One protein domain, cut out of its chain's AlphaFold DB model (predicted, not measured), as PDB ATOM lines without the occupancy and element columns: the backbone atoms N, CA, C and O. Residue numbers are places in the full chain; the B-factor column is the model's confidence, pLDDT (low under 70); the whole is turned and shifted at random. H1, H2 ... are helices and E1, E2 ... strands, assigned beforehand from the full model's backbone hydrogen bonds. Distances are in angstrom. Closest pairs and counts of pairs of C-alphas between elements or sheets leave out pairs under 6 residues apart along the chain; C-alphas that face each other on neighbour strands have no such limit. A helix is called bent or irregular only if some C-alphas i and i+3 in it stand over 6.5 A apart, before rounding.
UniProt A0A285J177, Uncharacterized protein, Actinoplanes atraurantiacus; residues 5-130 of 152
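AT A GLANCE: This is residues 5 to 130 of the 152 residues of an uncharacterized protein of Actinoplanes atraurantiacus (UniProt A0A285J177). A small antiparallel sheet of four strands has helix H1 over one face and helix H6 over edge strand E3 on the other face, in three layers, with H5 and the longest helix, H7, close to H6. Off toward the E1 side, a loose stretch of loops with the short helices H2, H3 and H4 reaches away from the sheet. The printed part has 126 residues, with seven named helices and four named strands in the order H1 E1 H2 H3 H4 E2 H5 H6 E3 E4 H7. The strands stand in the order E1, E2, E4, E3, and the class is mixed, helices and strands. The whole is compact, with a radius of gyration of the C-alphas of 13.9 A and spans of 38 by 29 by 26 A.

HOW THE PARTS SIT: Start with H1, residues 5 to 16, which is on the sheet of E1, residues 21 to 23, E2, residues 69 to 72, E4, residues 103 to 106, and E3, residues 94 to 97. Its height over the sheet is 9.2 A, over E2 and E4, and it runs along the strands, at 8 degrees to E2 on the local plane; the C-alphas of Cys 10 and Ala 104, the closest of H1 and E4, are 6.8 A apart. E1 and E2 are antiparallel at 171 degrees; look for N 71 and O 21, 2.8 A apart and within hydrogen-bond range. Next come H2, residues 33 to 37, H3, residues 47 to 50, and H4, residues 52 to 55, which are not on the sheet. H2 and H3 are close but not clearly touching, and their closest C-alphas, Glu 35 and Arg 50, are 6.4 A apart. H3 and H4 are also close but not clearly touching, with the C-alphas of Ala 48 and His 54 closest at 6.2 A. E2 and E4 are antiparallel at 161 degrees, with N 72 and O 103 at 2.8 A. After E2 follow H5, residues 74 to 79, and H6, residues 82 to 88; E2, H5, H6 and E3 make a split strand-helix-strand unit, two strands running the same way with E4 between them, and its crossover is right-handed. H5 only grazes the sheet with residues 74 to 78. H6 is on the opposite face from H1, over E3 at a height over the sheet of 8.4 A; the C-alphas of Ala 87 and Val 95, the closest of H6 and E3, are 5.8 A apart. E3 and E4 form an antiparallel hairpin at 169 degrees, with N 104 and O 96 at 2.8 A. Last, H7, residues 116 to 129, only just touches H5, with 3 pairs of C-alphas within 8 A, through its residues 128 to 129 alone; Leu 76 and Val 129 have the closest C-alphas, 6.4 A apart. In H2, H5 and H6 every O i to N i+4 pair is within hydrogen-bond range, in H1 7 of 8 and in H7 6 of 10, while H3 and H4 are too short for such a pair.

IN THESE COORDINATES: Find C-alpha 5 at (19.497, 21.106, 108.477); from there H1 runs 16.2 A to C-alpha 16. E2 begins at C-alpha 69, (20.592, 30.974, 109.968), and measures 10.0 A; E3 and E4 measure 9.9 A each, and H6 10.2 A. H7 runs 19.7 A to C-alpha 129 at (20.971, 45.937, 103.659); it is irregular, with C-alphas 125 and 128 standing 7.6 A apart.

THE WHOLE: The two C-alphas farthest apart, those of Arg 41 and Thr 99, are 40.6 A apart. The printed part has no cut. The link from H4 to E2, residues 56 to 68, is long. The mean pLDDT of the printed part is 86.9, and residues 28 to 30 and 37 to 50 of this model are under 70.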
ATOM      1  N   ALA A   5      20.441  20.115 109.004       70.75
ATOM      2  CA  ALA A   5      19.497  21.106 108.477       70.75
ATOM      3  C   ALA A   5      20.200  22.302 107.807       70.75
ATOM      4  O   ALA A   5      19.790  22.742 106.733       70.75
ATOM      5  N   THR A   6      21.290  22.794 108.407       83.62
ATOM      6  CA  THR A   6      22.106  23.873 107.833       83.62
ATOM      7  C   THR A   6      22.810  23.400 106.562       83.62
ATOM      8  O   THR A   6      22.785  24.096 105.550       83.62
ATOM      9  N   THR A   7      23.336  22.171 106.557       87.00
ATOM     10  CA  THR A   7      23.971  21.563 105.378       87.00
ATOM     11  C   THR A   7      22.997  21.422 104.209       87.00
ATOM     12  O   THR A   7      23.338  21.790 103.082       87.00
ATOM     13  N   VAL A   8      21.778  20.936 104.460       88.25
ATOM     14  CA  VAL A   8      20.738  20.786 103.431       88.25
ATOM     15  C   VAL A   8      20.348  22.140 102.847       88.25
ATOM     16  O   VAL A   8      20.314  22.284 101.623       88.25
ATOM     17  N   LEU A   9      20.102  23.145 103.693       89.25
ATOM     18  CA  LEU A   9      19.737  24.479 103.219       89.25
ATOM     19  C   LEU A   9      20.866  25.116 102.403       89.25
ATOM     20  O   LEU A   9      20.601  25.637 101.322       89.25
ATOM     21  N   CYS A  10      22.115  25.033 102.862       92.19
ATOM     22  CA  CYS A  10      23.252  25.577 102.122       92.19
ATOM     23  C   CYS A  10      23.467  24.843 100.788       92.19
ATOM     24  O   CYS A  10      23.660  25.492  99.770       92.19
ATOM     25  N   SER A  11      23.340  23.511 100.752       92.88
ATOM     26  CA  SER A  11      23.413  22.732  99.503       92.88
ATOM     27  C   SER A  11      22.289  23.079  98.520       92.88
ATOM     28  O   SER A  11      22.474  23.064  97.299       92.88
ATOM     29  N   PHE A  12      21.091  23.381  99.022       93.94
ATOM     30  CA  PHE A  12      20.020  23.912  98.189       93.94
ATOM     31  C   PHE A  12      20.356  25.322  97.693       93.94
ATOM     32  O   PHE A  12      20.226  25.581  96.501       93.94
ATOM     33  N   ALA A  13      20.835  26.206  98.570       95.12
ATOM     34  CA  ALA A  13      21.183  27.580  98.225       95.12
ATOM     35  C   ALA A  13      22.309  27.657  97.180       95.12
ATOM     36  O   ALA A  13      22.213  28.449  96.242       95.12
ATOM     37  N   ASP A  14      23.307  26.775  97.285       96.00
ATOM     38  CA  ASP A  14      24.384  26.621  96.305       96.00
ATOM     39  C   ASP A  14      23.848  26.330  94.898       96.00
ATOM     40  O   ASP A  14      24.418  26.811  93.927       96.00
ATOM     41  N   ARG A  15      22.734  25.596  94.774       96.00
ATOM     42  CA  ARG A  15      22.131  25.229  93.480       96.00
ATOM     43  C   ARG A  15      21.072  26.217  93.004       96.00
ATOM     44  O   ARG A  15      21.010  26.527  91.822       96.00
ATOM     45  N   ALA A  16      20.210  26.663  93.912       95.62
ATOM     46  CA  ALA A  16      19.016  27.429  93.578       95.62
ATOM     47  C   ALA A  16      19.272  28.936  93.469       95.62
ATOM     48  O   ALA A  16      18.437  29.634  92.901       95.62
ATOM     49  N   ASN A  17      20.385  29.435  94.028       95.62
ATOM     50  CA  ASN A  17      20.685  30.865  94.124       95.62
ATOM     51  C   ASN A  17      19.457  31.660  94.627       95.62
ATOM     52  O   ASN A  17      18.880  32.465  93.887       95.62
ATOM     53  N   PRO A  18      18.965  31.391  95.850       94.31
ATOM     54  CA  PRO A  18      17.766  32.045  96.348       94.31
ATOM     55  C   PRO A  18      18.042  33.525  96.637       94.31
ATOM     56  O   PRO A  18      19.123  33.898  97.084       94.31
ATOM     57  N   GLY A  19      17.032  34.375  96.438       93.81
ATOM     58  CA  GLY A  19      17.101  35.778  96.863       93.81
ATOM     59  C   GLY A  19      17.061  35.957  98.384       93.81
ATOM     60  O   GLY A  19      17.402  37.026  98.871       93.81
ATOM     61  N   TYR A  20      16.615  34.938  99.128       93.31
ATOM     62  CA  TYR A  20      16.550  34.919 100.589       93.31
ATOM     63  C   TYR A  20      16.292  33.499 101.108       93.31
ATOM     64  O   TYR A  20      15.629  32.701 100.443       93.31
ATOM     65  N   GLY A  21      16.739  33.205 102.324       92.38
ATOM     66  CA  GLY A  21      16.395  31.991 103.060       92.38
ATOM     67  C   GLY A  21      16.737  32.145 104.536       92.38
ATOM     68  O   GLY A  21      17.637  32.907 104.878       92.38
ATOM     69  N   GLN A  22      16.027  31.437 105.412       92.44
ATOM     70  CA  GLN A  22      16.334  31.439 106.842       92.44
ATOM     71  C   GLN A  22      15.930  30.127 107.518       92.44
ATOM     72  O   GLN A  22      14.994  29.458 107.077       92.44
ATOM     73  N   ILE A  23      16.606  29.801 108.618       90.88
ATOM     74  CA  ILE A  23      16.109  28.880 109.645       90.88
ATOM     75  C   ILE A  23      15.998  29.698 110.918       90.88
ATOM     76  O   ILE A  23      16.958  30.355 111.311       90.88
ATOM     77  N   GLY A  24      14.828  29.661 111.541       87.81
ATOM     78  CA  GLY A  24      14.517  30.593 112.600       87.81
ATOM     79  C   GLY A  24      13.270  30.236 113.374       87.81
ATOM     80  O   GLY A  24      12.625  29.210 113.132       87.81
ATOM     81  N   TYR A  25      12.913  31.115 114.297       81.81
ATOM     82  CA  TYR A  25      11.652  30.986 115.002       81.81
ATOM     83  C   TYR A  25      10.471  31.278 114.073       81.81
ATOM     84  O   TYR A  25      10.486  32.221 113.286       81.81
ATOM     85  N   TYR A  26       9.400  30.494 114.199       74.94
ATOM     86  CA  TYR A  26       8.172  30.745 113.449       74.94
ATOM     87  C   TYR A  26       7.535  32.077 113.877       74.94
ATOM     88  O   TYR A  26       7.241  32.284 115.055       74.94
ATOM     89  N   ARG A  27       7.295  32.971 112.911       70.31
ATOM     90  CA  ARG A  27       6.676  34.299 113.113       70.31
ATOM     91  C   ARG A  27       5.332  34.450 112.394       70.31
ATOM     92  O   ARG A  27       4.936  35.556 112.034       70.31
ATOM     93  N   GLY A  28       4.632  33.344 112.137       67.50
ATOM     94  CA  GLY A  28       3.400  33.357 111.345       67.50
ATOM     95  C   GLY A  28       3.661  33.148 109.852       67.50
ATOM     96  O   GLY A  28       4.581  32.431 109.480       67.50
ATOM     97  N   THR A  29       2.842  33.779 109.005       68.50
ATOM     98  CA  THR A  29       2.669  33.597 107.544       68.50
ATOM     99  C   THR A  29       3.922  33.826 106.666       68.50
ATOM    100  O   THR A  29       3.881  34.612 105.721       68.50
ATOM    101  N   GLY A  30       5.055  33.193 106.971       67.94
ATOM    102  CA  GLY A  30       6.326  33.356 106.259       67.94
ATOM    103  C   GLY A  30       7.023  34.701 106.495       67.94
ATOM    104  O   GLY A  30       7.921  35.056 105.727       67.94
ATOM    105  N   ALA A  31       6.603  35.450 107.521       73.81
ATOM    106  CA  ALA A  31       7.209  36.724 107.887       73.81
ATOM    107  C   ALA A  31       8.564  36.523 108.588       73.81
ATOM    108  O   ALA A  31       8.743  35.558 109.333       73.81
ATOM    109  N   THR A  32       9.509  37.435 108.377       78.56
ATOM    110  CA  THR A  32      10.733  37.524 109.188       78.56
ATOM    111  C   THR A  32      10.435  38.178 110.539       78.56
ATOM    112  O   THR A  32       9.390  38.807 110.727       78.56
ATOM    113  N   ALA A  33      11.360  38.063 111.495       74.12
ATOM    114  CA  ALA A  33      11.238  38.773 112.768       74.12
ATOM    115  C   ALA A  33      11.105  40.298 112.566       74.12
ATOM    116  O   ALA A  33      10.283  40.930 113.224       74.12
ATOM    117  N   ILE A  34      11.836  40.857 111.596       74.19
ATOM    118  CA  ILE A  34      11.791  42.280 111.232       74.19
ATOM    119  C   ILE A  34      10.454  42.652 110.570       74.19
ATOM    120  O   ILE A  34       9.843  43.658 110.911       74.19
ATOM    121  N   GLU A  35       9.924  41.822 109.671       75.69
ATOM    122  CA  GLU A  35       8.601  42.062 109.075       75.69
ATOM    123  C   GLU A  35       7.470  41.985 110.122       75.69
ATOM    124  O   GLU A  35       6.431  42.629 109.965       75.69
ATOM    125  N   HIS A  36       7.654  41.210 111.197       70.62
ATOM    126  CA  HIS A  36       6.677  41.085 112.280       70.62
ATOM    127  C   HIS A  36       6.667  42.295 113.232       70.62
ATOM    128  O   HIS A  36       5.609  42.642 113.765       70.62
ATOM    129  N   THR A  37       7.803  42.973 113.437       64.12
ATOM    130  CA  THR A  37       7.846  44.226 114.221       64.12
ATOM    131  C   THR A  37       7.209  45.398 113.463       64.12
ATOM    132  O   THR A  37       6.676  46.326 114.075       64.12
ATOM    133  N   MET A  38       7.121  45.303 112.132       65.69
ATOM    134  CA  MET A  38       6.382  46.224 111.261       65.69
ATOM    135  C   MET A  38       4.891  45.848 111.163       65.69
ATOM    136  O   MET A  38       4.375  45.546 110.083       65.69
ATOM    137  N   ASN A  39       4.174  45.828 112.292       64.06
ATOM    138  CA  ASN A  39       2.741  45.515 112.311       64.06
ATOM    139  C   ASN A  39       1.860  46.771 112.081       64.06
ATOM    140  O   ASN A  39       2.310  47.884 112.338       64.06
ATOM    141  N   PRO A  40       0.592  46.631 111.633       63.44
ATOM    142  CA  PRO A  40      -0.280  47.777 111.328       63.44
ATOM    143  C   PRO A  40      -0.594  48.720 112.500       63.44
ATOM    144  O   PRO A  40      -1.168  49.782 112.278       63.44
ATOM    145  N   ARG A  41      -0.280  48.326 113.740       63.00
ATOM    146  CA  ARG A  41      -0.470  49.129 114.956       63.00
ATOM    147  C   ARG A  41       0.808  49.861 115.385       63.00
ATOM    148  O   ARG A  41       0.770  50.628 116.340       63.00
ATOM    149  N   THR A  42       1.920  49.634 114.691       58.81
ATOM    150  CA  THR A  42       3.214  50.267 114.945       58.81
ATOM    151  C   THR A  42       3.247  51.681 114.325       58.81
ATOM    152  O   THR A  42       2.947  51.818 113.134       58.81
ATOM    153  N   PRO A  43       3.608  52.749 115.070       52.53
ATOM    154  CA  PRO A  43       3.793  54.089 114.499       52.53
ATOM    155  C   PRO A  43       4.758  54.072 113.303       52.53
ATOM    156  O   PRO A  43       5.763  53.382 113.333       52.53
ATOM    157  N   GLY A  44       4.468  54.776 112.208       57.22
ATOM    158  CA  GLY A  44       5.330  54.720 111.013       57.22
ATOM    159  C   GLY A  44       5.251  53.410 110.212       57.22
ATOM    160  O   GLY A  44       6.070  53.190 109.321       57.22
ATOM    161  N   PHE A  45       4.260  52.547 110.478       61.44
ATOM    162  CA  PHE A  45       3.955  51.396 109.630       61.44
ATOM    163  C   PHE A  45       3.716  51.817 108.172       61.44
ATOM    164  O   PHE A  45       2.854  52.645 107.872       61.44
ATOM    165  N   VAL A  46       4.427  51.166 107.252       65.31
ATOM    166  CA  VAL A  46       4.230  51.307 105.808       65.31
ATOM    167  C   VAL A  46       3.784  49.958 105.261       65.31
ATOM    168  O   VAL A  46       4.549  48.997 105.265       65.31
ATOM    169  N   LYS A  47       2.550  49.877 104.746       67.25
ATOM    170  CA  LYS A  47       1.966  48.630 104.210       67.25
ATOM    171  C   LYS A  47       2.862  47.947 103.169       67.25
ATOM    172  O   LYS A  47       2.947  46.722 103.157       67.25
ATOM    173  N   ALA A  48       3.551  48.732 102.337       66.31
ATOM    174  CA  ALA A  48       4.489  48.217 101.342       66.31
ATOM    175  C   ALA A  48       5.624  47.383 101.967       66.31
ATOM    176  O   ALA A  48       6.076  46.434 101.348       66.31
ATOM    177  N   HIS A  49       6.027  47.636 103.218       67.56
ATOM    178  CA  HIS A  49       7.067  46.845 103.895       67.56
ATOM    179  C   HIS A  49       6.623  45.415 104.250       67.56
ATOM    180  O   HIS A  49       7.443  44.607 104.671       67.56
ATOM    181  N   ARG A  50       5.336  45.083 104.080       69.56
ATOM    182  CA  ARG A  50       4.791  43.725 104.248       69.56
ATOM    183  C   ARG A  50       4.174  43.141 102.979       69.56
ATOM    184  O   ARG A  50       3.738  41.992 102.998       69.56
ATOM    185  N   ASP A  51       4.114  43.914 101.901       72.25
ATOM    186  CA  ASP A  51       3.611  43.450 100.612       72.25
ATOM    187  C   ASP A  51       4.605  42.440 100.005       72.25
ATOM    188  O   ASP A  51       5.769  42.796  99.812       72.25
ATOM    189  N   PRO A  52       4.185  41.201  99.670       72.00
ATOM    190  CA  PRO A  52       5.050  40.202  99.041       72.00
ATOM    191  C   PRO A  52       5.804  40.701  97.802       72.00
ATOM    192  O   PRO A  52       6.947  40.298  97.584       72.00
ATOM    193  N   ALA A  53       5.209  41.596  97.005       72.44
ATOM    194  CA  ALA A  53       5.879  42.173  95.837       72.44
ATOM    195  C   ALA A  53       7.102  43.023  96.228       72.44
ATOM    196  O   ALA A  53       8.086  43.091  95.494       72.44
ATOM    197  N   HIS A  54       7.059  43.627  97.412       70.44
ATOM    198  CA  HIS A  54       8.097  44.495  97.951       70.44
ATOM    199  C   HIS A  54       9.065  43.759  98.883       70.44
ATOM    200  O   HIS A  54      10.223  44.152  98.961       70.44
ATOM    201  N   THR A  55       8.636  42.686  99.553       75.88
ATOM    202  CA  THR A  55       9.501  41.893 100.438       75.88
ATOM    203  C   THR A  55      10.173  40.740  99.694       75.88
ATOM    204  O   THR A  55      11.401  40.676  99.608       75.88
ATOM    205  N   ILE A  56       9.392  39.846  99.083       81.12
ATOM    206  CA  ILE A  56       9.895  38.687  98.330       81.12
ATOM    207  C   ILE A  56      10.437  39.141  96.973       81.12
ATOM    208  O   ILE A  56      11.570  38.820  96.620       81.12
ATOM    209  N   GLY A  57       9.666  39.947  96.238       84.00
ATOM    210  CA  GLY A  57      10.045  40.412  94.897       84.00
ATOM    211  C   GLY A  57      11.326  41.255  94.862       84.00
ATOM    212  O   GLY A  57      11.986  41.325  93.827       84.00
ATOM    213  N   ARG A  58      11.721  41.850  95.997       87.94
ATOM    214  CA  ARG A  58      12.917  42.698  96.121       87.94
ATOM    215  C   ARG A  58      13.978  42.148  97.072       87.94
ATOM    216  O   ARG A  58      14.890  42.885  97.435       87.94
ATOM    217  N   SER A  59      13.929  40.862  97.432       90.56
ATOM    218  CA  SER A  59      14.863  40.270  98.411       90.56
ATOM    219  C   SER A  59      16.351  40.374  98.032       90.56
ATOM    220  O   SER A  59      17.212  40.297  98.898       90.56
ATOM    221  N   ARG A  60      16.661  40.592  96.746       94.19
ATOM    222  CA  ARG A  60      18.025  40.848  96.241       94.19
ATOM    223  C   ARG A  60      18.482  42.306  96.353       94.19
ATOM    224  O   ARG A  60      19.646  42.600  96.140       94.19
ATOM    225  N   GLN A  61      17.567  43.222  96.650       93.31
ATOM    226  CA  GLN A  61      17.822  44.663  96.770       93.31
ATOM    227  C   GLN A  61      17.731  45.129  98.223       93.31
ATOM    228  O   GLN A  61      18.343  46.119  98.607       93.31
ATOM    229  N   THR A  62      16.951  44.421  99.037       89.38
ATOM    230  CA  THR A  62      16.816  44.664 100.469       89.38
ATOM    231  C   THR A  62      16.583  43.327 101.154       89.38
ATOM    232  O   THR A  62      15.707  42.560 100.750       89.38
ATOM    233  N   LEU A  63      17.371  43.036 102.183       91.00
ATOM    234  CA  LEU A  63      17.252  41.806 102.945       91.00
ATOM    235  C   LEU A  63      15.945  41.838 103.742       91.00
ATOM    236  O   LEU A  63      15.666  42.797 104.452       91.00
ATOM    237  N   ARG A  64      15.144  40.776 103.658       87.31
ATOM    238  CA  ARG A  64      13.841  40.713 104.345       87.31
ATOM    239  C   ARG A  64      13.949  40.689 105.868       87.31
ATOM    240  O   ARG A  64      13.014  41.055 106.576       87.31
ATOM    241  N   GLY A  65      15.059  40.179 106.380       87.00
ATOM    242  CA  GLY A  65      15.341  40.060 107.800       87.00
ATOM    243  C   GLY A  65      16.461  39.067 108.060       87.00
ATOM    244  O   GLY A  65      17.042  38.529 107.120       87.00
ATOM    245  N   HIS A  66      16.738  38.791 109.325       90.00
ATOM    246  CA  HIS A  66      17.687  37.760 109.727       90.00
ATOM    247  C   HIS A  66      17.115  36.940 110.886       90.00
ATOM    248  O   HIS A  66      16.240  37.405 111.619       90.00
ATOM    249  N   ASP A  67      17.614  35.719 111.020       90.75
ATOM    250  CA  ASP A  67      17.310  34.790 112.109       90.75
ATOM    251  C   ASP A  67      18.534  33.874 112.333       90.75
ATOM    252  O   ASP A  67      19.613  34.163 111.799       90.75
ATOM    253  N   TRP A  68      18.397  32.794 113.113       92.75
ATOM    254  CA  TRP A  68      19.508  31.917 113.519       92.75
ATOM    255  C   TRP A  68      20.446  31.530 112.369       92.75
ATOM    256  O   TRP A  68      21.663  31.670 112.503       92.75
ATOM    257  N   LEU A  69      19.882  31.087 111.240       95.31
ATOM    258  CA  LEU A  69      20.592  30.974 109.968       95.31
ATOM    259  C   LEU A  69      19.939  31.898 108.950       95.31
ATOM    260  O   LEU A  69      18.723  31.852 108.778       95.31
ATOM    261  N   THR A  70      20.746  32.678 108.233       96.00
ATOM    262  CA  THR A  70      20.282  33.577 107.169       96.00
ATOM    263  C   THR A  70      21.083  33.369 105.882       96.00
ATOM    264  O   THR A  70      22.309  33.307 105.917       96.00
ATOM    265  N   ILE A  71      20.396  33.270 104.741       97.56
ATOM    266  CA  ILE A  71      20.993  33.280 103.400       97.56
ATOM    267  C   ILE A  71      20.882  34.691 102.826       97.56
ATOM    268  O   ILE A  71      19.776  35.213 102.662       97.56
ATOM    269  N   VAL A  72      22.028  35.276 102.492       97.88
ATOM    270  CA  VAL A  72      22.149  36.603 101.888       97.88
ATOM    271  C   VAL A  72      22.571  36.441 100.421       97.88
ATOM    272  O   VAL A  72      23.548  35.737 100.144       97.88
ATOM    273  N   PRO A  73      21.840  37.037  99.461       97.75
ATOM    274  CA  PRO A  73      22.163  36.930  98.044       97.75
ATOM    275  C   PRO A  73      23.386  37.786  97.684       97.75
ATOM    276  O   PRO A  73      23.731  38.732  98.392       97.75
ATOM    277  N   ALA A  74      24.031  37.456  96.564       98.00
ATOM    278  CA  ALA A  74      25.319  38.021  96.160       98.00
ATOM    279  C   ALA A  74      25.344  39.553  96.103       98.00
ATOM    280  O   ALA A  74      26.299  40.172  96.557       98.00
ATOM    281  N   GLU A  75      24.271  40.164  95.605       97.94
ATOM    282  CA  GLU A  75      24.139  41.613  95.472       97.94
ATOM    283  C   GLU A  75      24.261  42.311  96.833       97.94
ATOM    284  O   GLU A  75      24.960  43.314  96.970       97.94
ATOM    285  N   LEU A  76      23.625  41.741  97.859       98.06
ATOM    286  CA  LEU A  76      23.669  42.270  99.220       98.06
ATOM    287  C   LEU A  76      24.982  41.913  99.916       98.06
ATOM    288  O   LEU A  76      25.529  42.744 100.635       98.06
ATOM    289  N   THR A  77      25.537  40.730  99.652       98.19
ATOM    290  CA  THR A  77      26.880  40.350 100.111       98.19
ATOM    291  C   THR A  77      27.937  41.347  99.637       98.19
ATOM    292  O   THR A  77      28.810  41.722 100.417       98.19
ATOM    293  N   THR A  78      27.858  41.817  98.386       98.12
ATOM    294  CA  THR A  78      28.765  42.843  97.854       98.12
ATOM    295  C   THR A  78      28.644  44.159  98.619       98.12
ATOM    296  O   THR A  78      29.665  44.737  98.983       98.12
ATOM    297  N   ILE A  79      27.420  44.610  98.918       97.88
ATOM    298  CA  ILE A  79      27.185  45.825  99.721       97.88
ATOM    299  C   ILE A  79      27.786  45.680 101.128       97.88
ATOM    300  O   ILE A  79      28.325  46.639 101.672       97.88
ATOM    301  N   LEU A  80      27.738  44.474 101.694       97.88
ATOM    302  CA  LEU A  80      28.278  44.142 103.015       97.88
ATOM    303  C   LEU A  80      29.805  43.934 103.038       97.88
ATOM    304  O   LEU A  80      30.356  43.591 104.080       97.88
ATOM    305  N   GLY A  81      30.499  44.123 101.911       97.81
ATOM    306  CA  GLY A  81      31.956  43.968 101.823       97.81
ATOM    307  C   GLY A  81      32.437  42.522 101.659       97.81
ATOM    308  O   GLY A  81      33.635  42.263 101.742       97.81
ATOM    309  N   GLY A  82      31.534  41.577 101.394       97.81
ATOM    310  CA  GLY A  82      31.878  40.177 101.162       97.81
ATOM    311  C   GLY A  82      31.893  39.301 102.415       97.81
ATOM    312  O   GLY A  82      31.710  39.752 103.545       97.81
ATOM    313  N   ALA A  83      32.121  38.003 102.199       98.00
ATOM    314  CA  ALA A  83      32.131  37.002 103.266       98.00
ATOM    315  C   ALA A  83      33.231  37.252 104.311       98.00
ATOM    316  O   ALA A  83      32.993  37.073 105.501       98.00
ATOM    317  N   GLU A  84      34.416  37.693 103.883       98.00
ATOM    318  CA  GLU A  84      35.531  37.974 104.795       98.00
ATOM    319  C   GLU A  84      35.236  39.168 105.707       98.00
ATOM    320  O   GLU A  84      35.468  39.082 106.911       98.00
ATOM    321  N   ALA A  85      34.653  40.246 105.169       98.06
ATOM    322  CA  ALA A  85      34.235  41.397 105.968       98.06
ATOM    323  C   ALA A  85      33.171  40.999 107.001       98.06
ATOM    324  O   ALA A  85      33.281  41.360 108.171       98.06
ATOM    325  N   LEU A  86      32.188  40.186 106.595       98.31
ATOM    326  CA  LEU A  86      31.169  39.651 107.499       98.31
ATOM    327  C   LEU A  86      31.770  38.751 108.583       98.31
ATOM    328  O   LEU A  86      31.372  38.858 109.741       98.31
ATOM    329  N   ALA A  87      32.751  37.910 108.254       98.19
ATOM    330  CA  ALA A  87      33.454  37.092 109.241       98.19
ATOM    331  C   ALA A  87      34.248  37.957 110.238       98.19
ATOM    332  O   ALA A  87      34.210  37.701 111.441       98.19
ATOM    333  N   ALA A  88      34.901  39.019 109.758       98.19
ATOM    334  CA  ALA A  88      35.677  39.941 110.585       98.19
ATOM    335  C   ALA A  88      34.829  40.720 111.607       98.19
ATOM    336  O   ALA A  88      35.370  41.188 112.606       98.19
ATOM    337  N   THR A  89      33.508  40.823 111.407       97.62
ATOM    338  CA  THR A  89      32.606  41.441 112.399       97.62
ATOM    339  C   THR A  89      32.537  40.671 113.718       97.62
ATOM    340  O   THR A  89      32.149  41.243 114.733       97.62
ATOM    341  N   GLY A  90      32.845  39.367 113.717       97.50
ATOM    342  CA  GLY A  90      32.632  38.491 114.872       97.50
ATOM    343  C   GLY A  90      31.156  38.257 115.227       97.50
ATOM    344  O   GLY A  90      30.868  37.617 116.235       97.50
ATOM    345  N   ALA A  91      30.215  38.743 114.408       96.75
ATOM    346  CA  ALA A  91      28.780  38.642 114.667       96.75
ATOM    347  C   ALA A  91      28.202  37.234 114.443       96.75
ATOM    348  O   ALA A  91      27.084  36.949 114.869       96.75
ATOM    349  N   PHE A  92      28.945  36.359 113.764       97.56
ATOM    350  CA  PHE A  92      28.491  35.036 113.346       97.56
ATOM    351  C   PHE A  92      29.473  33.967 113.817       97.56
ATOM    352  O   PHE A  92      30.687  34.138 113.709       97.56
ATOM    353  N   THR A  93      28.958  32.827 114.280       97.00
ATOM    354  CA  THR A  93      29.811  31.668 114.584       97.00
ATOM    355  C   THR A  93      30.319  30.972 113.322       97.00
ATOM    356  O   THR A  93      31.296  30.229 113.401       97.00
ATOM    357  N   GLU A  94      29.626  31.147 112.194       96.75
ATOM    358  CA  GLU A  94      30.005  30.609 110.890       96.75
ATOM    359  C   GLU A  94      29.539  31.567 109.792       96.75
ATOM    360  O   GLU A  94      28.383  32.001 109.767       96.75
ATOM    361  N   VAL A  95      30.451  31.866 108.869       98.06
ATOM    362  CA  VAL A  95      30.177  32.570 107.616       98.06
ATOM    363  C   VAL A  95      30.635  31.662 106.488       98.06
ATOM    364  O   VAL A  95      31.826  31.385 106.350       98.06
ATOM    365  N   ARG A  96      29.689  31.186 105.683       97.38
ATOM    366  CA  ARG A  96      29.960  30.281 104.568       97.38
ATOM    367  C   ARG A  96      29.654  30.976 103.238       97.38
ATOM    368  O   ARG A  96      28.481  31.237 102.960       97.38
ATOM    369  N   PRO A  97      30.660  31.230 102.387       97.81
ATOM    370  CA  PRO A  97      30.431  31.631 101.004       97.81
ATOM    371  C   PRO A  97      29.616  30.575 100.249       97.81
ATOM    372  O   PRO A  97      29.817  29.372 100.430       97.81
ATOM    373  N   LEU A  98      28.703  31.032  99.398       97.62
ATOM    374  CA  LEU A  98      27.912  30.199  98.496       97.62
ATOM    375  C   LEU A  98      28.429  30.332  97.064       97.62
ATOM    376  O   LEU A  98      28.995  31.354  96.677       97.62
ATOM    377  N   THR A  99      28.158  29.315  96.250       96.81
ATOM    378  CA  THR A  99      28.701  29.169  94.887       96.81
ATOM    379  C   THR A  99      28.395  30.368  93.978       96.81
ATOM    380  O   THR A  99      29.210  30.740  93.140       96.81
ATOM    381  N   HIS A 100      27.241  31.012  94.162       95.81
ATOM    382  CA  HIS A 100      26.787  32.143  93.344       95.81
ATOM    383  C   HIS A 100      27.144  33.520  93.933       95.81
ATOM    384  O   HIS A 100      26.543  34.516  93.546       95.81
ATOM    385  N   GLY A 101      28.074  33.589  94.894       95.81
ATOM    386  CA  GLY A 101      28.523  34.840  95.523       95.81
ATOM    387  C   GLY A 101      27.678  35.308  96.715       95.81
ATOM    388  O   GLY A 101      28.012  36.304  97.354       95.81
ATOM    389  N   GLY A 102      26.596  34.597  97.044       97.62
ATOM    390  CA  GLY A 102      25.863  34.785  98.299       97.62
ATOM    391  C   GLY A 102      26.639  34.269  99.515       97.62
ATOM    392  O   GLY A 102      27.703  33.667  99.378       97.62
ATOM    393  N   VAL A 103      26.086  34.460 100.712       98.31
ATOM    394  CA  VAL A 103      26.628  33.896 101.960       98.31
ATOM    395  C   VAL A 103      25.532  33.264 102.809       98.31
ATOM    396  O   VAL A 103      24.405  33.755 102.858       98.31
ATOM    397  N   ALA A 104      25.874  32.178 103.494       97.94
ATOM    398  CA  ALA A 104      25.106  31.641 104.606       97.94
ATOM    399  C   ALA A 104      25.748  32.090 105.922       97.94
ATOM    400  O   ALA A 104      26.956  31.949 106.114       97.94
ATOM    401  N   LEU A 105      24.930  32.636 106.814       98.00
ATOM    402  CA  LEU A 105      25.349  33.234 108.074       98.00
ATOM    403  C   LEU A 105      24.677  32.498 109.224       98.00
ATOM    404  O   LEU A 105      23.450  32.401 109.242       98.00
ATOM    405  N   LEU A 106      25.465  31.994 110.171       96.88
ATOM    406  CA  LEU A 106      24.979  31.302 111.363       96.88
ATOM    407  C   LEU A 106      25.300  32.136 112.605       96.88
ATOM    408  O   LEU A 106      26.470  32.355 112.923       96.88
ATOM    409  N   ALA A 107      24.275  32.593 113.322       94.69
ATOM    410  CA  ALA A 107      24.447  33.473 114.477       94.69
ATOM    411  C   ALA A 107      25.065  32.744 115.684       94.69
ATOM    412  O   ALA A 107      26.036  33.210 116.271       94.69
ATOM    413  N   THR A 108      24.546  31.563 116.032       93.69
ATOM    414  CA  THR A 108      25.022  30.752 117.168       93.69
ATOM    415  C   THR A 108      25.236  29.304 116.749       93.69
ATOM    416  O   THR A 108      24.588  28.810 115.829       93.69
ATOM    417  N   ARG A 109      26.119  28.580 117.447       92.44
ATOM    418  CA  ARG A 109      26.403  27.170 117.124       92.44
ATOM    419  C   ARG A 109      25.174  26.278 117.285       92.44
ATOM    420  O   ARG A 109      24.951  25.382 116.478       92.44
ATOM    421  N   ASP A 110      24.394  26.513 118.334       89.69
ATOM    422  CA  ASP A 110      23.189  25.753 118.636       89.69
ATOM    423  C   ASP A 110      21.960  26.671 118.605       89.69
ATOM    424  O   ASP A 110      21.960  27.751 119.196       89.69
ATOM    425  N   PHE A 111      20.881  26.216 117.955       88.06
ATOM    426  CA  PHE A 111      19.635  26.986 117.820       88.06
ATOM    427  C   PHE A 111      19.051  27.422 119.171       88.06
ATOM    428  O   PHE A 111      18.544  28.528 119.298       88.06
ATOM    429  N   LYS A 112      19.162  26.578 120.206       87.06
ATOM    430  CA  LYS A 112      18.672  26.885 121.563       87.06
ATOM    431  C   LYS A 112      19.366  28.091 122.210       87.06
ATOM    432  O   LYS A 112      18.810  28.676 123.131       87.06
ATOM    433  N   ASP A 113      20.568  28.429 121.746       88.94
ATOM    434  CA  ASP A 113      21.332  29.562 122.261       88.94
ATOM    435  C   ASP A 113      20.946  30.855 121.527       88.94
ATOM    436  O   ASP A 113      21.294  31.939 121.984       88.94
ATOM    437  N   TYR A 114      20.198  30.754 120.419       86.56
ATOM    438  CA  TYR A 114      19.722  31.901 119.661       86.56
ATOM    439  C   TYR A 114      18.565  32.599 120.388       86.56
ATOM    440  O   TYR A 114      17.429  32.116 120.447       86.56
ATOM    441  N   ASN A 115      18.881  33.758 120.954       83.19
ATOM    442  CA  ASN A 115      17.996  34.652 121.686       83.19
ATOM    443  C   ASN A 115      18.220  36.120 121.266       83.19
ATOM    444  O   ASN A 115      19.027  36.403 120.380       83.19
ATOM    445  N   ALA A 116      17.506  37.054 121.907       79.31
ATOM    446  CA  ALA A 116      17.602  38.488 121.622       79.31
ATOM    447  C   ALA A 116      19.046  39.017 121.655       79.31
ATOM    448  O   ALA A 116      19.486  39.618 120.682       79.31
ATOM    449  N   ALA A 117      19.799  38.728 122.719       81.94
ATOM    450  CA  ALA A 117      21.167  39.220 122.885       81.94
ATOM    451  C   ALA A 117      22.109  38.669 121.804       81.94
ATOM    452  O   ALA A 117      22.936  39.387 121.259       81.94
ATOM    453  N   THR A 118      21.956  37.398 121.424       87.50
ATOM    454  CA  THR A 118      22.794  36.794 120.370       87.50
ATOM    455  C   THR A 118      22.414  37.217 118.952       87.50
ATOM    456  O   THR A 118      23.132  36.917 118.003       87.50
ATOM    457  N   ALA A 119      21.272  37.877 118.781       86.62
ATOM    458  CA  ALA A 119      20.823  38.378 117.491       86.62
ATOM    459  C   ALA A 119      21.194  39.844 117.246       86.62
ATOM    460  O   ALA A 119      21.130  40.285 116.100       86.62
ATOM    461  N   GLU A 120      21.605  40.565 118.293       85.38
ATOM    462  CA  GLU A 120      22.078  41.948 118.210       85.38
ATOM    463  C   GLU A 120      23.257  42.109 117.250       85.38
ATOM    464  O   GLU A 120      23.147  42.899 116.308       85.38
ATOM    465  N   PRO A 121      24.355  41.335 117.369       92.12
ATOM    466  CA  PRO A 121      25.495  41.555 116.487       92.12
ATOM    467  C   PRO A 121      25.167  41.279 115.006       92.12
ATOM    468  O   PRO A 121      25.514  42.116 114.167       92.12
ATOM    469  N   PRO A 122      24.446  40.190 114.640       93.44
ATOM    470  CA  PRO A 122      23.948  39.996 113.279       93.44
ATOM    471  C   PRO A 122      23.103  41.151 112.745       93.44
ATOM    472  O   PRO A 122      23.233  41.498 111.573       93.44
ATOM    473  N   PHE A 123      22.250  41.754 113.580       89.88
ATOM    474  CA  PHE A 123      21.435  42.893 113.168       89.88
ATOM    475  C   PHE A 123      22.311  44.067 112.729       89.88
ATOM    476  O   PHE A 123      22.127  44.584 111.627       89.88
ATOM    477  N   HIS A 124      23.294  44.454 113.548       89.56
ATOM    478  CA  HIS A 124      24.195  45.561 113.221       89.56
ATOM    479  C   HIS A 124      25.056  45.260 111.993       89.56
ATOM    480  O   HIS A 124      25.186  46.112 111.116       89.56
ATOM    481  N   ALA A 125      25.578  44.034 111.881       95.25
ATOM    482  CA  ALA A 125      26.350  43.611 110.716       95.25
ATOM    483  C   ALA A 125      25.528  43.674 109.414       95.25
ATOM    484  O   ALA A 125      26.069  43.992 108.359       95.25
ATOM    485  N   LEU A 126      24.219  43.401 109.480       94.31
ATOM    486  CA  LEU A 126      23.316  43.388 108.323       94.31
ATOM    487  C   LEU A 126      22.548  44.701 108.119       94.31
ATOM    488  O   LEU A 126      21.877  44.860 107.096       94.31
ATOM    489  N   ALA A 127      22.654  45.658 109.042       90.31
ATOM    490  CA  ALA A 127      21.935  46.928 109.005       90.31
ATOM    491  C   ALA A 127      22.019  47.665 107.649       90.31
ATOM    492  O   ALA A 127      20.981  48.163 107.206       90.31
ATOM    493  N   PRO A 128      23.156  47.695 106.923       92.25
ATOM    494  CA  PRO A 128      23.232  48.380 105.628       92.25
ATOM    495  C   PRO A 128      22.267  47.852 104.558       92.25
ATOM    496  O   PRO A 128      21.904  48.593 103.648       92.25
ATOM    497  N   VAL A 129      21.845  46.585 104.652       92.81
ATOM    498  CA  VAL A 129      20.971  45.937 103.659       92.81
ATOM    499  C   VAL A 129      19.576  45.618 104.194       92.81
ATOM    500  O   VAL A 129      18.742  45.101 103.451       92.81
ATOM    501  N   LEU A 130      19.305  45.914 105.465       86.62
ATOM    502  CA  LEU A 130      17.989  45.754 106.082       86.62
ATOM    503  C   LEU A 130      17.096  46.977 105.807       86.62
ATOM    504  O   LEU A 130      17.621  48.090 105.680       86.62
TER     505      LEU A 130